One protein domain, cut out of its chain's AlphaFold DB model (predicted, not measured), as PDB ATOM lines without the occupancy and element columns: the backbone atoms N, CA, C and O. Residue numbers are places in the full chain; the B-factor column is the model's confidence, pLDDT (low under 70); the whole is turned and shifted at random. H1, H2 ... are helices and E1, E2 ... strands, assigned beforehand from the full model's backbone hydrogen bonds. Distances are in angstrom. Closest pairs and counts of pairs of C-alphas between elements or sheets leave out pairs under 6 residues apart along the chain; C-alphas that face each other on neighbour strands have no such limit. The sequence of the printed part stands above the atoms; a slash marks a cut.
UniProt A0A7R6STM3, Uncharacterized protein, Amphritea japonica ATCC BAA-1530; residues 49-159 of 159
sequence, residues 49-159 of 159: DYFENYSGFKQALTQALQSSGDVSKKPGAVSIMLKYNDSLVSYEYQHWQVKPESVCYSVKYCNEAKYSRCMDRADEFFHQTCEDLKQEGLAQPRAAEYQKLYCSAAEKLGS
ATOM      1  N   ASP A  49     -27.058  -8.257 -24.865       92.94
ATOM      2  CA  ASP A  49     -27.833  -8.393 -23.642       92.94
ATOM      3  C   ASP A  49     -29.206  -8.950 -23.999       92.94
ATOM      4  O   ASP A  49     -29.914  -8.418 -24.858       92.94
ATOM      5  N   TYR A  50     -29.565 -10.046 -23.340       95.38
ATOM      6  CA  TYR A  50     -30.827 -10.727 -23.558       95.38
ATOM      7  C   TYR A  50     -31.727 -10.613 -22.327       95.38
ATOM      8  O   TYR A  50     -31.296 -10.887 -21.205       95.38
ATOM      9  N   PHE A  51     -32.989 -10.247 -22.543       96.94
ATOM     10  CA  PHE A  51     -33.998 -10.097 -21.499       96.94
ATOM     11  C   PHE A  51     -35.221 -10.970 -21.789       96.94
ATOM     12  O   PHE A  51     -35.904 -10.803 -22.799       96.94
ATOM     13  N   GLU A  52     -35.561 -11.862 -20.858       96.19
ATOM     14  CA  GLU A  52     -36.721 -12.761 -20.984       96.19
ATOM     15  C   GLU A  52     -38.078 -12.044 -20.907       96.19
ATOM     16  O   GLU A  52     -39.113 -12.627 -21.226       96.19
ATOM     17  N   ASN A  53     -38.105 -10.802 -20.417       97.06
ATOM     18  CA  ASN A  53     -39.312  -9.989 -20.296       97.06
ATOM     19  C   ASN A  53     -38.979  -8.505 -20.076       97.06
ATOM     20  O   ASN A  53     -37.857  -8.141 -19.707       97.06
ATOM     21  N   TYR A  54     -39.997  -7.653 -20.229       96.88
ATOM     22  CA  TYR A  54     -39.883  -6.209 -20.020       96.88
ATOM     23  C   TYR A  54     -39.461  -5.835 -18.592       96.88
ATOM     24  O   TYR A  54     -38.678  -4.909 -18.409       96.88
ATOM     25  N   SER A  55     -39.909  -6.563 -17.561       96.62
ATOM     26  CA  SER A  55     -39.520  -6.256 -16.174       96.62
ATOM     27  C   SER A  55     -38.023  -6.434 -15.914       96.62
ATOM     28  O   SER A  55     -37.420  -5.595 -15.248       96.62
ATOM     29  N   GLY A  56     -37.409  -7.481 -16.474       96.19
ATOM     30  CA  GLY A  56     -35.972  -7.717 -16.361       96.19
ATOM     31  C   GLY A  56     -35.170  -6.641 -17.087       96.19
ATOM     32  O   GLY A  56     -34.185  -6.135 -16.552       96.19
ATOM     33  N   PHE A  57     -35.650  -6.227 -18.261       96.81
ATOM     34  CA  PHE A  57     -35.106  -5.074 -18.974       96.81
ATOM     35  C   PHE A  57     -35.193  -3.792 -18.131       96.81
ATOM     36  O   PHE A  57     -34.182  -3.118 -17.947       96.81
ATOM     37  N   LYS A  58     -36.359  -3.483 -17.547       95.06
ATOM     38  CA  LYS A  58     -36.534  -2.292 -16.704       95.06
ATOM     39  C   LYS A  58     -35.597  -2.278 -15.510       95.06
ATOM     40  O   LYS A  58     -34.973  -1.261 -15.244       95.06
ATOM     41  N   GLN A  59     -35.434  -3.410 -14.829       93.81
ATOM     42  CA  GLN A  59     -34.509  -3.508 -13.704       93.81
ATOM     43  C   GLN A  59     -33.064  -3.189 -14.122       93.81
ATOM     44  O   GLN A  59     -32.362  -2.468 -13.410       93.81
ATOM     45  N   ALA A  60     -32.622  -3.694 -15.277       92.69
ATOM     46  CA  ALA A  60     -31.299  -3.387 -15.813       92.69
ATOM     47  C   ALA A  60     -31.174  -1.915 -16.235       92.69
ATOM     48  O   ALA A  60     -30.151  -1.285 -15.965       92.69
ATOM     49  N   LEU A  61     -32.226  -1.342 -16.829       92.94
ATOM     50  CA  LEU A  61     -32.284   0.075 -17.175       92.94
ATOM     51  C   LEU A  61     -32.169   0.957 -15.923       92.94
ATOM     52  O   LEU A  61     -31.314   1.838 -15.889       92.94
ATOM     53  N   THR A  62     -32.922   0.673 -14.859       91.12
ATOM     54  CA  THR A  62     -32.835   1.401 -13.582       91.12
ATOM     55  C   THR A  62     -31.427   1.340 -12.981       91.12
ATOM     56  O   THR A  62     -30.910   2.352 -12.506       91.12
ATOM     57  N   GLN A  63     -30.757   0.185 -13.040       89.56
ATOM     58  CA  GLN A  63     -29.359   0.065 -12.601       89.56
ATOM     59  C   GLN A  63     -28.414   0.906 -13.470       89.56
ATOM     60  O   GLN A  63     -27.508   1.566 -12.957       89.56
ATOM     61  N   ALA A  64     -28.631   0.917 -14.786       88.69
ATOM     62  CA  ALA A  64     -27.829   1.707 -15.710       88.69
ATOM     63  C   ALA A  64     -28.006   3.218 -15.486       88.69
ATOM     64  O   ALA A  64     -27.021   3.955 -15.583       88.69
ATOM     65  N   LEU A  65     -29.214   3.670 -15.131       88.81
ATOM     66  CA  LEU A  65     -29.510   5.064 -14.788       88.81
ATOM     67  C   LEU A  65     -28.697   5.556 -13.585       88.81
ATOM     68  O   LEU A  65     -28.209   6.683 -13.600       88.81
ATOM     69  N   GLN A  66     -28.510   4.699 -12.578       86.12
ATOM     70  CA  GLN A  66     -27.789   5.012 -11.336       86.12
ATOM     71  C   GLN A  66     -26.261   4.917 -11.467       86.12
ATOM     72  O   GLN A  66     -25.528   5.314 -10.561       86.12
ATOM     73  N   SER A  67     -25.754   4.366 -12.573       81.94
ATOM     74  CA  SER A  67     -24.316   4.175 -12.747       81.94
ATOM     75  C   SER A  67     -23.577   5.513 -12.898       81.94
ATOM     76  O   SER A  67     -23.893   6.337 -13.752       81.94
ATOM     77  N   SER A  68     -22.545   5.717 -12.077       65.62
ATOM     78  CA  SER A  68     -21.788   6.974 -11.959       65.62
ATOM     79  C   SER A  68     -20.653   7.142 -12.981       65.62
ATOM     80  O   SER A  68     -19.782   7.995 -12.814       65.62
ATOM     81  N   GLY A  69     -20.616   6.328 -14.040       67.44
ATOM     82  CA  GLY A  69     -19.594   6.466 -15.078       67.44
ATOM     83  C   GLY A  69     -19.797   7.747 -15.889       67.44
ATOM     84  O   GLY A  69     -20.945   8.091 -16.157       67.44
ATOM     85  N   ASP A  70     -18.698   8.381 -16.321       65.81
ATOM     86  CA  ASP A  70     -18.675   9.643 -17.086       65.81
ATOM     87  C   ASP A  70     -19.846   9.748 -18.075       65.81
ATOM     88  O   ASP A  70     -19.905   9.021 -19.069       65.81
ATOM     89  N   VAL A  71     -20.783  10.643 -17.760       65.12
ATOM     90  CA  VAL A  71     -22.010  10.906 -18.528       65.12
ATOM     91  C   VAL A  71     -21.671  11.387 -19.946       65.12
ATOM     92  O   VAL A  71     -22.384  11.096 -20.903       65.12
ATOM     93  N   SER A  72     -20.510  12.028 -20.114       63.19
ATOM     94  CA  SER A  72     -20.007  12.504 -21.407       63.19
ATOM     95  C   SER A  72     -19.561  11.359 -22.318       63.19
ATOM     96  O   SER A  72     -19.479  11.522 -23.543       63.19
ATOM     97  N   LYS A  73     -19.257  10.185 -21.749       74.25
ATOM     98  CA  LYS A  73     -18.791   9.034 -22.514       74.25
ATOM     99  C   LYS A  73     -19.970   8.363 -23.208       74.25
ATOM    100  O   LYS A  73     -20.776   7.660 -22.604       74.25
ATOM    101  N   LYS A  74     -20.015   8.525 -24.527       73.94
ATOM    102  CA  LYS A  74     -20.966   7.820 -25.385       73.94
ATOM    103  C   LYS A  74     -20.754   6.300 -25.304       73.94
ATOM    104  O   LYS A  74     -19.603   5.855 -25.372       73.94
ATOM    105  N   PRO A  75     -21.828   5.499 -25.202       78.38
ATOM    106  CA  PRO A  75     -21.718   4.054 -25.273       78.38
ATOM    107  C   PRO A  75     -21.215   3.655 -26.662       78.38
ATOM    108  O   PRO A  75     -21.562   4.286 -27.671       78.38
ATOM    109  N   GLY A  76     -20.387   2.607 -26.691       85.00
ATOM    110  CA  GLY A  76     -20.046   1.903 -27.925       85.00
ATOM    111  C   GLY A  76     -21.269   1.194 -28.513       85.00
ATOM    112  O   GLY A  76     -22.403   1.463 -28.120       85.00
ATOM    113  N   ALA A  77     -21.045   0.280 -29.454       88.88
ATOM    114  CA  ALA A  77     -22.130  -0.546 -29.974       88.88
ATOM    115  C   ALA A  77     -22.674  -1.462 -28.865       88.88
ATOM    116  O   ALA A  77     -21.923  -2.250 -28.288       88.88
ATOM    117  N   VAL A  78     -23.969  -1.338 -28.583       92.38
ATOM    118  CA  VAL A  78     -24.719  -2.204 -27.671       92.38
ATOM    119  C   VAL A  78     -25.808  -2.901 -28.471       92.38
ATOM    120  O   VAL A  78     -26.517  -2.252 -29.241       92.38
ATOM    121  N   SER A  79     -25.930  -4.213 -28.285       95.12
ATOM    122  CA  SER A  79     -26.956  -5.054 -28.900       95.12
ATOM    123  C   SER A  79     -27.891  -5.565 -27.812       95.12
ATOM    124  O   SER A  79     -27.431  -6.113 -26.811       95.12
ATOM    125  N   ILE A  80     -29.192  -5.372 -28.005       96.62
ATOM    126  CA  ILE A  80     -30.242  -5.775 -27.076       96.62
ATOM    127  C   ILE A  80     -31.193  -6.733 -27.785       96.62
ATOM    128  O   ILE A  80     -31.625  -6.495 -28.915       96.62
ATOM    129  N   MET A  81     -31.572  -7.797 -27.088       97.50
ATOM    130  CA  MET A  81     -32.678  -8.671 -27.455       97.50
ATOM    131  C   MET A  81     -33.606  -8.815 -26.255       97.50
ATOM    132  O   MET A  81     -33.164  -9.173 -25.170       97.50
ATOM    133  N   LEU A  82     -34.898  -8.558 -26.427       97.25
ATOM    134  CA  LEU A  82     -35.873  -8.769 -25.366       97.25
ATOM    135  C   LEU A  82     -37.143  -9.444 -25.867       97.25
ATOM    136  O   LEU A  82     -37.607  -9.191 -26.979       97.25
ATOM    137  N   LYS A  83     -37.744 -10.272 -25.017       97.56
ATOM    138  CA  LYS A  83     -39.110 -10.740 -25.230       97.56
ATOM    139  C   LYS A  83     -40.088  -9.695 -24.682       97.56
ATOM    140  O   LYS A  83     -40.139  -9.443 -23.480       97.56
ATOM    141  N   TYR A  84     -40.881  -9.104 -25.566       97.81
ATOM    142  CA  TYR A  84     -41.868  -8.074 -25.252       97.81
ATOM    143  C   TYR A  84     -43.219  -8.447 -25.860       97.81
ATOM    144  O   TYR A  84     -43.309  -8.669 -27.067       97.81
ATOM    145  N   ASN A  85     -44.260  -8.563 -25.027       95.44
ATOM    146  CA  ASN A  85     -45.614  -8.959 -25.445       95.44
ATOM    147  C   ASN A  85     -45.620 -10.170 -26.410       95.44
ATOM    148  O   ASN A  85     -46.222 -10.140 -27.484       95.44
ATOM    149  N   ASP A  86     -44.879 -11.221 -26.033       93.62
ATOM    150  CA  ASP A  86     -44.677 -12.467 -26.793       93.62
ATOM    151  C   ASP A  86     -44.012 -12.343 -28.173       93.62
ATOM    152  O   ASP A  86     -43.983 -13.307 -28.941       93.62
ATOM    153  N   SER A  87     -43.397 -11.200 -28.472       96.00
ATOM    154  CA  SER A  87     -42.520 -11.020 -29.626       96.00
ATOM    155  C   SER A  87     -41.071 -10.823 -29.191       96.00
ATOM    156  O   SER A  87     -40.800 -10.255 -28.136       96.00
ATOM    157  N   LEU A  88     -40.127 -11.292 -30.005       96.50
ATOM    158  CA  LEU A  88     -38.701 -11.068 -29.784       96.50
ATOM    159  C   LEU A  88     -38.286  -9.774 -30.485       96.50
ATOM    160  O   LEU A  88     -38.142  -9.758 -31.704       96.50
ATOM    161  N   VAL A  89     -38.091  -8.709 -29.715       97.81
ATOM    162  CA  VAL A  89     -37.615  -7.411 -30.199       97.81
ATOM    163  C   VAL A  89     -36.096  -7.376 -30.075       97.81
ATOM    164  O   VAL A  89     -35.549  -7.528 -28.986       97.81
ATOM    165  N   SER A  90     -35.401  -7.180 -31.193       97.56
ATOM    166  CA  SER A  90     -33.948  -6.974 -31.228       97.56
ATOM    167  C   SER A  90     -33.635  -5.569 -31.710       97.56
ATOM    168  O   SER A  90     -34.271  -5.127 -32.662       97.56
ATOM    169  N   TYR A  91     -32.658  -4.890 -31.121       97.56
ATOM    170  CA  TYR A  91     -32.155  -3.614 -31.627       97.56
ATOM    171  C   TYR A  91     -30.716  -3.379 -31.183       97.56
ATOM    172  O   TYR A  91     -30.259  -3.884 -30.160       97.56
ATOM    173  N   GLU A  92     -30.012  -2.558 -31.943       96.69
ATOM    174  CA  GLU A  92     -28.706  -2.030 -31.594       96.69
ATOM    175  C   GLU A  92     -28.788  -0.523 -31.398       96.69
ATOM    176  O   GLU A  92     -29.533   0.187 -32.083       96.69
ATOM    177  N   TYR A  93     -27.948  -0.011 -30.510       95.12
ATOM    178  CA  TYR A  93     -27.704   1.417 -30.415       95.12
ATOM    179  C   TYR A  93     -26.219   1.715 -30.252       95.12
ATOM    180  O   TYR A  93     -25.434   0.919 -29.740       95.12
ATOM    181  N   GLN A  94     -25.827   2.894 -30.716       93.38
ATOM    182  CA  GLN A  94     -24.486   3.443 -30.543       93.38
ATOM    183  C   GLN A  94     -24.604   4.952 -30.385       93.38
ATOM    184  O   GLN A  94     -25.508   5.561 -30.959       93.38
ATOM    185  N   HIS A  95     -23.711   5.578 -29.621       91.38
ATOM    186  CA  HIS A  95     -23.736   7.036 -29.444       91.38
ATOM    187  C   HIS A  95     -25.104   7.596 -28.998       91.38
ATOM    188  O   HIS A  95     -25.484   8.689 -29.420       91.38
ATOM    189  N   TRP A  96     -25.826   6.849 -28.152       92.12
ATOM    190  CA  TRP A  96     -27.179   7.187 -27.679       92.12
ATOM    191  C   TRP A  96     -28.236   7.298 -28.787       92.12
ATOM    192  O   TRP A  96     -29.194   8.058 -28.665       92.12
ATOM    193  N   GLN A  97     -28.068   6.549 -29.878       94.19
ATOM    194  CA  GLN A  97     -29.041   6.472 -30.963       94.19
ATOM    195  C   GLN A  97     -29.273   5.022 -31.370       94.19
ATOM    196  O   GLN A  97     -28.319   4.297 -31.664       94.19
ATOM    197  N   VAL A  98     -30.544   4.620 -31.407       96.31
ATOM    198  CA  VAL A  98     -30.961   3.342 -31.991       96.31
ATOM    199  C   VAL A  98     -30.673   3.369 -33.488       96.31
ATOM    200  O   VAL A  98     -30.948   4.366 -34.160       96.31
ATOM    201  N   LYS A  99     -30.118   2.271 -34.003       95.75
ATOM    202  CA  LYS A  99     -29.939   2.032 -35.436       95.75
ATOM    203  C   LYS A  99     -31.248   1.492 -36.024       95.75
ATOM    204  O   LYS A  99     -31.596   0.354 -35.702       95.75
ATOM    205  N   PRO A 100     -31.989   2.242 -36.856       94.50
ATOM    206  CA  PRO A 100     -33.302   1.803 -37.337       94.50
ATOM    207  C   PRO A 100     -33.269   0.445 -38.051       94.50
ATOM    208  O   PRO A 100     -34.136  -0.396 -37.845       94.50
ATOM    209  N   GLU A 101     -32.221   0.182 -38.829       94.31
ATOM    210  CA  GLU A 101     -32.031  -1.055 -39.587       94.31
ATOM    211  C   GLU A 101     -31.782  -2.298 -38.719       94.31
ATOM    212  O   GLU A 101     -31.932  -3.424 -39.200       94.31
ATOM    213  N   SER A 102     -31.401  -2.099 -37.455       96.06
ATOM    214  CA  SER A 102     -31.174  -3.179 -36.489       96.06
ATOM    215  C   SER A 102     -32.459  -3.640 -35.795       96.06
ATOM    216  O   SER A 102     -32.507  -4.751 -35.255       96.06
ATOM    217  N   VAL A 103     -33.508  -2.808 -35.817       97.56
ATOM    218  CA  VAL A 103     -34.777  -3.105 -35.150       97.56
ATOM    219  C   VAL A 103     -35.422  -4.320 -35.813       97.56
ATOM    220  O   VAL A 103     -35.584  -4.379 -37.033       97.56
ATOM    221  N   CYS A 104     -35.747  -5.329 -35.005       97.25
ATOM    222  CA  CYS A 104     -36.324  -6.602 -35.439       97.25
ATOM    223  C   CYS A 104     -35.500  -7.361 -36.493       97.25
ATOM    224  O   CYS A 104     -36.014  -8.268 -37.153       97.25
ATOM    225  N   TYR A 105     -34.207  -7.044 -36.630       95.50
ATOM    226  CA  TYR A 105     -33.334  -7.681 -37.614       95.50
ATOM    227  C   TYR A 105     -33.263  -9.207 -37.440       95.50
ATOM    228  O   TYR A 105     -33.269  -9.942 -38.426       95.50
ATOM    229  N   SER A 106     -33.283  -9.689 -36.191       92.56
ATOM    230  CA  SER A 106     -33.227 -11.123 -35.856       92.56
ATOM    231  C   SER A 106     -34.370 -11.956 -36.449       92.56
ATOM    232  O   SER A 106     -34.187 -13.145 -36.701       92.56
ATOM    233  N   VAL A 107     -35.533 -11.347 -36.711       94.31
ATOM    234  CA  VAL A 107     -36.721 -12.028 -37.261       94.31
ATOM    235  C   VAL A 107     -37.083 -11.576 -38.678       94.31
ATOM    236  O   VAL A 107     -37.991 -12.150 -39.285       94.31
ATOM    237  N   LYS A 108     -36.356 -10.595 -39.229       93.19
ATOM    238  CA  LYS A 108     -36.614  -9.966 -40.535       93.19
ATOM    239  C   LYS A 108     -36.719 -10.967 -41.685       93.19
ATOM    240  O   LYS A 108     -37.588 -10.832 -42.538       93.19
ATOM    241  N   TYR A 109     -35.859 -11.985 -41.693       92.81
ATOM    242  CA  TYR A 109     -35.796 -12.987 -42.766       92.81
ATOM    243  C   TYR A 109     -36.530 -14.293 -42.437       92.81
ATOM    244  O   TYR A 109     -36.472 -15.239 -43.217       92.81
ATOM    245  N   CYS A 110     -37.202 -14.383 -41.285       90.25
ATOM    246  CA  CYS A 110     -37.896 -15.608 -40.890       90.25
ATOM    247  C   CYS A 110     -39.271 -15.737 -41.556       90.25
ATOM    248  O   CYS A 110     -39.601 -16.788 -42.096       90.25
ATOM    249  N   ASN A 111     -40.108 -14.705 -41.427       92.19
ATOM    250  CA  ASN A 111     -41.467 -14.634 -41.971       92.19
ATOM    251  C   ASN A 111     -41.955 -13.181 -41.851       92.19
ATOM    252  O   ASN A 111     -41.812 -12.585 -40.782       92.19
ATOM    253  N   GLU A 112     -42.584 -12.648 -42.897       94.75
ATOM    254  CA  GLU A 112     -43.188 -11.310 -42.929       94.75
ATOM    255  C   GLU A 112     -44.153 -11.060 -41.760       94.75
ATOM    256  O   GLU A 112     -44.041 -10.048 -41.074       94.75
ATOM    257  N   ALA A 113     -45.023 -12.021 -41.430       95.31
ATOM    258  CA  ALA A 113     -45.964 -11.885 -40.316       95.31
ATOM    259  C   ALA A 113     -45.263 -11.796 -38.947       95.31
ATOM    260  O   ALA A 113     -45.751 -11.134 -38.029       95.31
ATOM    261  N   LYS A 114     -44.110 -12.465 -38.793       95.31
ATOM    262  CA  LYS A 114     -43.292 -12.362 -37.573       95.31
ATOM    263  C   LYS A 114     -42.564 -11.025 -37.516       95.31
ATOM    264  O   LYS A 114     -42.484 -10.440 -36.443       95.31
ATOM    265  N   TYR A 115     -42.059 -10.554 -38.654       96.31
ATOM    266  CA  TYR A 115     -41.386  -9.266 -38.742       96.31
ATOM    267  C   TYR A 115     -42.350  -8.108 -38.463       96.31
ATOM    268  O   TYR A 115     -42.061  -7.309 -37.582       96.31
ATOM    269  N   SER A 116     -43.525  -8.084 -39.101       96.12
ATOM    270  CA  SER A 116     -44.575  -7.086 -38.842       96.12
ATOM    271  C   SER A 116     -44.957  -7.054 -37.365       96.12
ATOM    272  O   SER A 116     -44.856  -6.013 -36.731       96.12
ATOM    273  N   ARG A 117     -45.271  -8.217 -36.773       96.75
ATOM    274  CA  ARG A 117     -45.581  -8.306 -35.340       96.75
ATOM    275  C   ARG A 117     -44.435  -7.795 -34.471       96.75
ATOM    276  O   ARG A 117     -44.677  -7.188 -33.436       96.75
ATOM    277  N   CYS A 118     -43.191  -8.080 -34.848       97.62
ATOM    278  CA  CYS A 118     -42.042  -7.561 -34.124       97.62
ATOM    279  C   CYS A 118     -41.964  -6.041 -34.203       97.62
ATOM    280  O   CYS A 118     -41.740  -5.432 -33.166       97.62
ATOM    281  N   MET A 119     -42.181  -5.446 -35.376       97.62
ATOM    282  CA  MET A 119     -42.174  -3.994 -35.543       97.62
ATOM    283  C   MET A 119     -43.269  -3.331 -34.703       97.62
ATOM    284  O   MET A 119     -42.957  -2.398 -33.972       97.62
ATOM    285  N   ASP A 120     -44.489  -3.880 -34.696       97.56
ATOM    286  CA  ASP A 120     -45.584  -3.388 -33.844       97.56
ATOM    287  C   ASP A 120     -45.197  -3.442 -32.354       97.56
ATOM    288  O   ASP A 120     -45.372  -2.486 -31.603       97.56
ATOM    289  N   ARG A 121     -44.606  -4.561 -31.909       97.94
ATOM    290  CA  ARG A 121     -44.143  -4.712 -30.518       97.94
ATOM    291  C   ARG A 121     -42.932  -3.850 -30.188       97.94
ATOM    292  O   ARG A 121     -42.776  -3.465 -29.034       97.94
ATOM    293  N   ALA A 122     -42.069  -3.580 -31.160       98.19
ATOM    294  CA  ALA A 122     -40.932  -2.695 -30.989       98.19
ATOM    295  C   ALA A 122     -41.419  -1.259 -30.783       98.19
ATOM    296  O   ALA A 122     -40.973  -0.620 -29.836       98.19
ATOM    297  N   ASP A 123     -42.362  -0.790 -31.601       97.88
ATOM    298  CA  ASP A 123     -42.986   0.526 -31.451       97.88
ATOM    299  C   ASP A 123     -43.611   0.700 -30.054       97.88
ATOM    300  O   ASP A 123     -43.210   1.592 -29.301       97.88
ATOM    301  N   GLU A 124     -44.470  -0.244 -29.643       97.94
ATOM    302  CA  GLU A 124     -45.049  -0.285 -28.292       97.94
ATOM    303  C   GLU A 124     -43.968  -0.235 -27.196       97.94
ATOM    304  O   GLU A 124     -44.106   0.492 -26.211       97.94
ATOM    305  N   PHE A 125     -42.889  -1.008 -27.354       98.12
ATOM    306  CA  PHE A 125     -41.779  -1.070 -26.404       98.12
ATOM    307  C   PHE A 125     -41.040   0.266 -26.279       98.12
ATOM    308  O   PHE A 125     -40.779   0.722 -25.160       98.12
ATOM    309  N   PHE A 126     -40.688   0.902 -27.400       98.06
ATOM    310  CA  PHE A 126     -39.970   2.175 -27.388       98.06
ATOM    311  C   PHE A 126     -40.836   3.286 -26.792       98.06
ATOM    312  O   PHE A 126     -40.342   4.063 -25.969       98.06
ATOM    313  N   HIS A 127     -42.128   3.315 -27.130       97.69
ATOM    314  CA  HIS A 127     -43.091   4.236 -26.536       97.69
ATOM    315  C   HIS A 127     -43.239   4.020 -25.029       97.69
ATOM    316  O   HIS A 127     -43.077   4.972 -24.265       97.69
ATOM    317  N   GLN A 128     -43.474   2.783 -24.579       97.31
ATOM    318  CA  GLN A 128     -43.621   2.499 -23.151       97.31
ATOM    319  C   GLN A 128     -42.349   2.856 -22.370       97.31
ATOM    320  O   GLN A 128     -42.430   3.483 -21.317       97.31
ATOM    321  N   THR A 129     -41.171   2.521 -22.900       97.12
ATOM    322  CA  THR A 129     -39.894   2.825 -22.236       97.12
ATOM    323  C   THR A 129     -39.639   4.332 -22.162       97.12
ATOM    324  O   THR A 129     -39.163   4.832 -21.144       97.12
ATOM    325  N   CYS A 130     -39.963   5.076 -23.225       96.50
ATOM    326  CA  CYS A 130     -39.877   6.534 -23.231       96.50
ATOM    327  C   CYS A 130     -40.791   7.165 -22.166       96.50
ATOM    328  O   CYS A 130     -40.354   8.064 -21.446       96.50
ATOM    329  N   GLU A 131     -42.033   6.691 -22.046       95.62
ATOM    330  CA  GLU A 131     -42.979   7.189 -21.042       95.62
ATOM    331  C   GLU A 131     -42.552   6.835 -19.611       95.62
ATOM    332  O   GLU A 131     -42.543   7.720 -18.755       95.62
ATOM    333  N   ASP A 132     -42.107   5.599 -19.365       94.12
ATOM    334  CA  ASP A 132     -41.574   5.177 -18.062       94.12
ATOM    335  C   ASP A 132     -40.402   6.099 -17.638       94.12
ATOM    336  O   ASP A 132     -40.373   6.617 -16.520       94.12
ATOM    337  N   LEU A 133     -39.480   6.417 -18.559       93.62
ATOM    338  CA  LEU A 133     -38.347   7.316 -18.292       93.62
ATOM    339  C   LEU A 133     -38.753   8.778 -18.052       93.62
ATOM    340  O   LEU A 133     -38.124   9.463 -17.244       93.62
ATOM    341  N   LYS A 134     -39.798   9.274 -18.727       91.62
ATOM    342  CA  LYS A 134     -40.347  10.616 -18.464       91.62
ATOM    343  C   LYS A 134     -40.950  10.714 -17.060       91.62
ATOM    344  O   LYS A 134     -40.851  11.771 -16.439       91.62
ATOM    345  N   GLN A 135     -41.566   9.636 -16.568       88.94
ATOM    346  CA  GLN A 135     -42.206   9.590 -15.251       88.94
ATOM    347  C   GLN A 135     -41.201   9.492 -14.094       88.94
ATOM    348  O   GLN A 135     -41.425  10.096 -13.048       88.94
ATOM    349  N   GLU A 136     -40.089   8.774 -14.274       79.19
ATOM    350  CA  GLU A 136     -39.056   8.602 -13.236       79.19
ATOM    351  C   GLU A 136     -38.259   9.892 -12.934       79.19
ATOM    352  O   GLU A 136     -37.649  10.016 -11.869       79.19
ATOM    353  N   GLY A 137     -38.315  10.886 -13.826       66.94
ATOM    354  CA  GLY A 137     -37.663  12.184 -13.662       66.94
ATOM    355  C   GLY A 137     -36.150  12.168 -13.935       66.94
ATOM    356  O   GLY A 137     -35.467  11.150 -13.872       66.94
ATOM    357  N   LEU A 138     -35.589  13.345 -14.231       74.00
ATOM    358  CA  LEU A 138     -34.198  13.509 -14.691       74.00
ATOM    359  C   LEU A 138     -33.141  13.542 -13.569       74.00
ATOM    360  O   LEU A 138     -32.023  13.999 -13.788       74.00
ATOM    361  N   ALA A 139     -33.474  13.099 -12.355       78.44
ATOM    362  CA  ALA A 139     -32.567  13.205 -11.207       78.44
ATOM    363  C   ALA A 139     -31.356  12.253 -11.293       78.44
ATOM    364  O   ALA A 139     -30.359  12.462 -10.603       78.44
ATOM    365  N   GLN A 140     -31.440  11.207 -12.121       84.56
ATOM    366  CA  GLN A 140     -30.370  10.226 -12.274       84.56
ATOM    367  C   GLN A 140     -29.309  10.686 -13.288       84.56
ATOM    368  O   GLN A 140     -29.670  11.263 -14.317       84.56
ATOM    369  N   PRO A 141     -28.015  10.364 -13.074       80.31
ATOM    370  CA  PRO A 141     -26.910  10.842 -13.910       80.31
ATOM    371  C   PRO A 141     -27.043  10.563 -15.410       80.31
ATOM    372  O   PRO A 141     -26.479  11.308 -16.200       80.31
ATOM    373  N   ARG A 142     -27.745   9.488 -15.800       85.06
ATOM    374  CA  ARG A 142     -27.908   9.069 -17.207       85.06
ATOM    375  C   ARG A 142     -29.346   9.125 -17.723       85.06
ATOM    376  O   ARG A 142     -29.643   8.578 -18.787       85.06
ATOM    377  N   ALA A 143     -30.263   9.722 -16.960       89.50
ATOM    378  CA  ALA A 143     -31.680   9.753 -17.326       89.50
ATOM    379  C   ALA A 143     -31.919  10.473 -18.652       89.50
ATOM    380  O   ALA A 143     -32.649   9.962 -19.497       89.50
ATOM    381  N   ALA A 144     -31.256  11.611 -18.872       91.00
ATOM    382  CA  ALA A 144     -31.442  12.405 -20.080       91.00
ATOM    383  C   ALA A 144     -31.014  11.647 -21.348       91.00
ATOM    384  O   ALA A 144     -31.705  11.688 -22.367       91.00
ATOM    385  N   GLU A 145     -29.893  10.929 -21.294       91.44
ATOM    386  CA  GLU A 145     -29.359  10.168 -22.420       91.44
ATOM    387  C   GLU A 145     -30.242   8.974 -22.773       91.44
ATOM    388  O   GLU A 145     -30.568   8.781 -23.946       91.44
ATOM    389  N   TYR A 146     -30.658   8.193 -21.771       93.44
ATOM    390  CA  TYR A 146     -31.553   7.059 -21.993       93.44
ATOM    391  C   TYR A 146     -32.939   7.517 -22.445       93.44
ATOM    392  O   TYR A 146     -33.486   6.941 -23.383       93.44
ATOM    393  N   GLN A 147     -33.482   8.585 -21.857       94.88
ATOM    394  CA  GLN A 147     -34.748   9.158 -22.305       94.88
ATOM    395  C   GLN A 147     -34.650   9.585 -23.773       94.88
ATOM    396  O   GLN A 147     -35.487   9.198 -24.582       94.88
ATOM    397  N   LYS A 148     -33.594  10.310 -24.158       94.44
ATOM    398  CA  LYS A 148     -33.371  10.694 -25.557       94.44
ATOM    399  C   LYS A 148     -33.243   9.476 -26.479       94.44
ATOM    400  O   LYS A 148     -33.825   9.482 -27.564       94.44
ATOM    401  N   LEU A 149     -32.496   8.451 -26.065       95.44
ATOM    402  CA  LEU A 149     -32.310   7.215 -26.826       95.44
ATOM    403  C   LEU A 149     -33.656   6.553 -27.150       95.44
ATOM    404  O   LEU A 149     -33.936   6.310 -28.322       95.44
ATOM    405  N   TYR A 150     -34.482   6.288 -26.134       96.81
ATOM    406  CA  TYR A 150     -35.748   5.570 -26.311       96.81
ATOM    407  C   TYR A 150     -36.843   6.444 -26.934       96.81
ATOM    408  O   TYR A 150     -37.543   5.980 -27.830       96.81
ATOM    409  N   CYS A 151     -36.951   7.720 -26.555       96.44
ATOM    410  CA  CYS A 151     -37.963   8.613 -27.119       96.44
ATOM    411  C   CYS A 151     -37.717   8.931 -28.600       96.44
ATOM    412  O   CYS A 151     -38.654   8.905 -29.388       96.44
ATOM    413  N   SER A 152     -36.464   9.154 -29.012       96.12
ATOM    414  CA  SER A 152     -36.167   9.382 -30.437       96.12
ATOM    415  C   SER A 152     -36.364   8.134 -31.302       96.12
ATOM    416  O   SER A 152     -36.555   8.247 -32.511       96.12
ATOM    417  N   ALA A 153     -36.292   6.939 -30.709       96.75
ATOM    418  CA  ALA A 153     -36.620   5.697 -31.395       96.75
ATOM    419  C   ALA A 153     -38.138   5.534 -31.557       96.75
ATOM    420  O   ALA A 153     -38.575   5.192 -32.651       96.75
ATOM    421  N   ALA A 154     -38.915   5.850 -30.515       96.69
ATOM    422  CA  ALA A 154     -40.378   5.846 -30.557       96.69
ATOM    423  C   ALA A 154     -40.912   6.758 -31.679       96.69
ATOM    424  O   ALA A 154     -41.662   6.318 -32.541       96.69
ATOM    425  N   GLU A 155     -40.410   7.993 -31.762       94.38
ATOM    426  CA  GLU A 155     -40.799   8.947 -32.814       94.38
ATOM    427  C   GLU A 155     -40.546   8.426 -34.239       94.38
ATOM    428  O   GLU A 155     -41.322   8.712 -35.145       94.38
ATOM    429  N   LYS A 156     -39.462   7.670 -34.453       91.31
ATOM    430  CA  LYS A 156     -39.070   7.169 -35.782       91.31
ATOM    431  C   LYS A 156     -39.820   5.916 -36.219       91.31
ATOM    432  O   LYS A 156     -39.820   5.623 -37.411       91.31
ATOM    433  N   LEU A 157     -40.347   5.140 -35.277       86.31
ATOM    434  CA  LEU A 157     -41.051   3.890 -35.567       86.31
ATOM    435  C   LEU A 157     -42.560   4.104 -35.697       86.31
ATOM    436  O   LEU A 157     -43.177   3.432 -36.515       86.31
ATOM    437  N   GLY A 158     -43.115   5.091 -34.991       68.06
ATOM    438  CA  GLY A 158     -44.521   5.484 -35.089       68.06
ATOM    439  C   GLY A 158     -44.860   6.450 -36.237       68.06
ATOM    440  O   GLY A 158     -45.862   7.157 -36.129       68.06
ATOM    441  N   SER A 159     -44.027   6.544 -37.292       49.53
ATOM    442  CA  SER A 159     -44.242   7.428 -38.466       49.53
ATOM    443  C   SER A 159     -44.896   6.721 -39.650       49.53
ATOM    444  O   SER A 159     -44.360   5.669 -40.063       49.53
TER     445      SER A 159
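Overview. This is residues 49 to 159 of the 159 residues of an uncharacterized protein of Amphritea japonica ATCC BAA-1530 (UniProt A0A7R6STM3). A small three-stranded sheet is covered on one face by helices: long H3 crosses E2 and E3, while H1 stands over E1. H4 folds back along H3, and short H2 grazes the sheet. The 111 printed residues include E1 H1 E2 E3 H2 H3 H4 in chain order; the sheet, E1 E2 E3, is mixed, as is the class, helices and strands. The whole is compact, radius of gyration of the C-alphas 13.6 A, spanning 42 by 27 by 25 A.

Arrangement. E1, residues 49 to 51, is parallel to E2, residues 78 to 84; N 51 and O 81 are within hydrogen-bond range at 2.8 A. E2 and E3, residues 87 to 94, form an antiparallel hairpin, with N 82 and O 89 at 2.8 A. H1, residues 54 to 66, is over E1 at a height of 11.2 A over the sheet; E1, H1 and E2 make a strand-helix-strand unit, parallel neighbour strands joined through a helix, its crossover right-handed. H2, residues 105 to 108, only grazes the sheet. H3, residues 112 to 136, is on the same face as H1, giving two layers, and runs across the strands, 70 degrees to E2 on the local plane; its closest C-alphas to E3 are Cys 118 and Ser 87, 5.7 A. H3 and H4, residues 143 to 157, touch as a helical hairpin, closest C-alphas Cys 130 and Cys 151, 4.8 A, opposite ways at a shallow tilt of 34 degrees, only just short of steep. H1, H3 and H4 form a bundle, a group of neighbouring helices. Every O i to N i+4 pair is within hydrogen-bond range in H1 and H3, 10 of 11 in H4; H2 is too short.

Along the chain. E1 begins at C-alpha 49 (-27.833, -8.393, -23.642). H3 measures 36.0 A, E3 23.1 A, H4 21.3 A. H4 ends at C-alpha 157 (-41.051, 3.890, -35.567).

Size, cuts and confidence. The farthest C-alphas, Asn 111 and Ala 139, are 42.4 A apart. The printed part has no cut; the H1 to E2 link is long. Residues 68 to 72, 137 and 158 to 159 have pLDDT under 70.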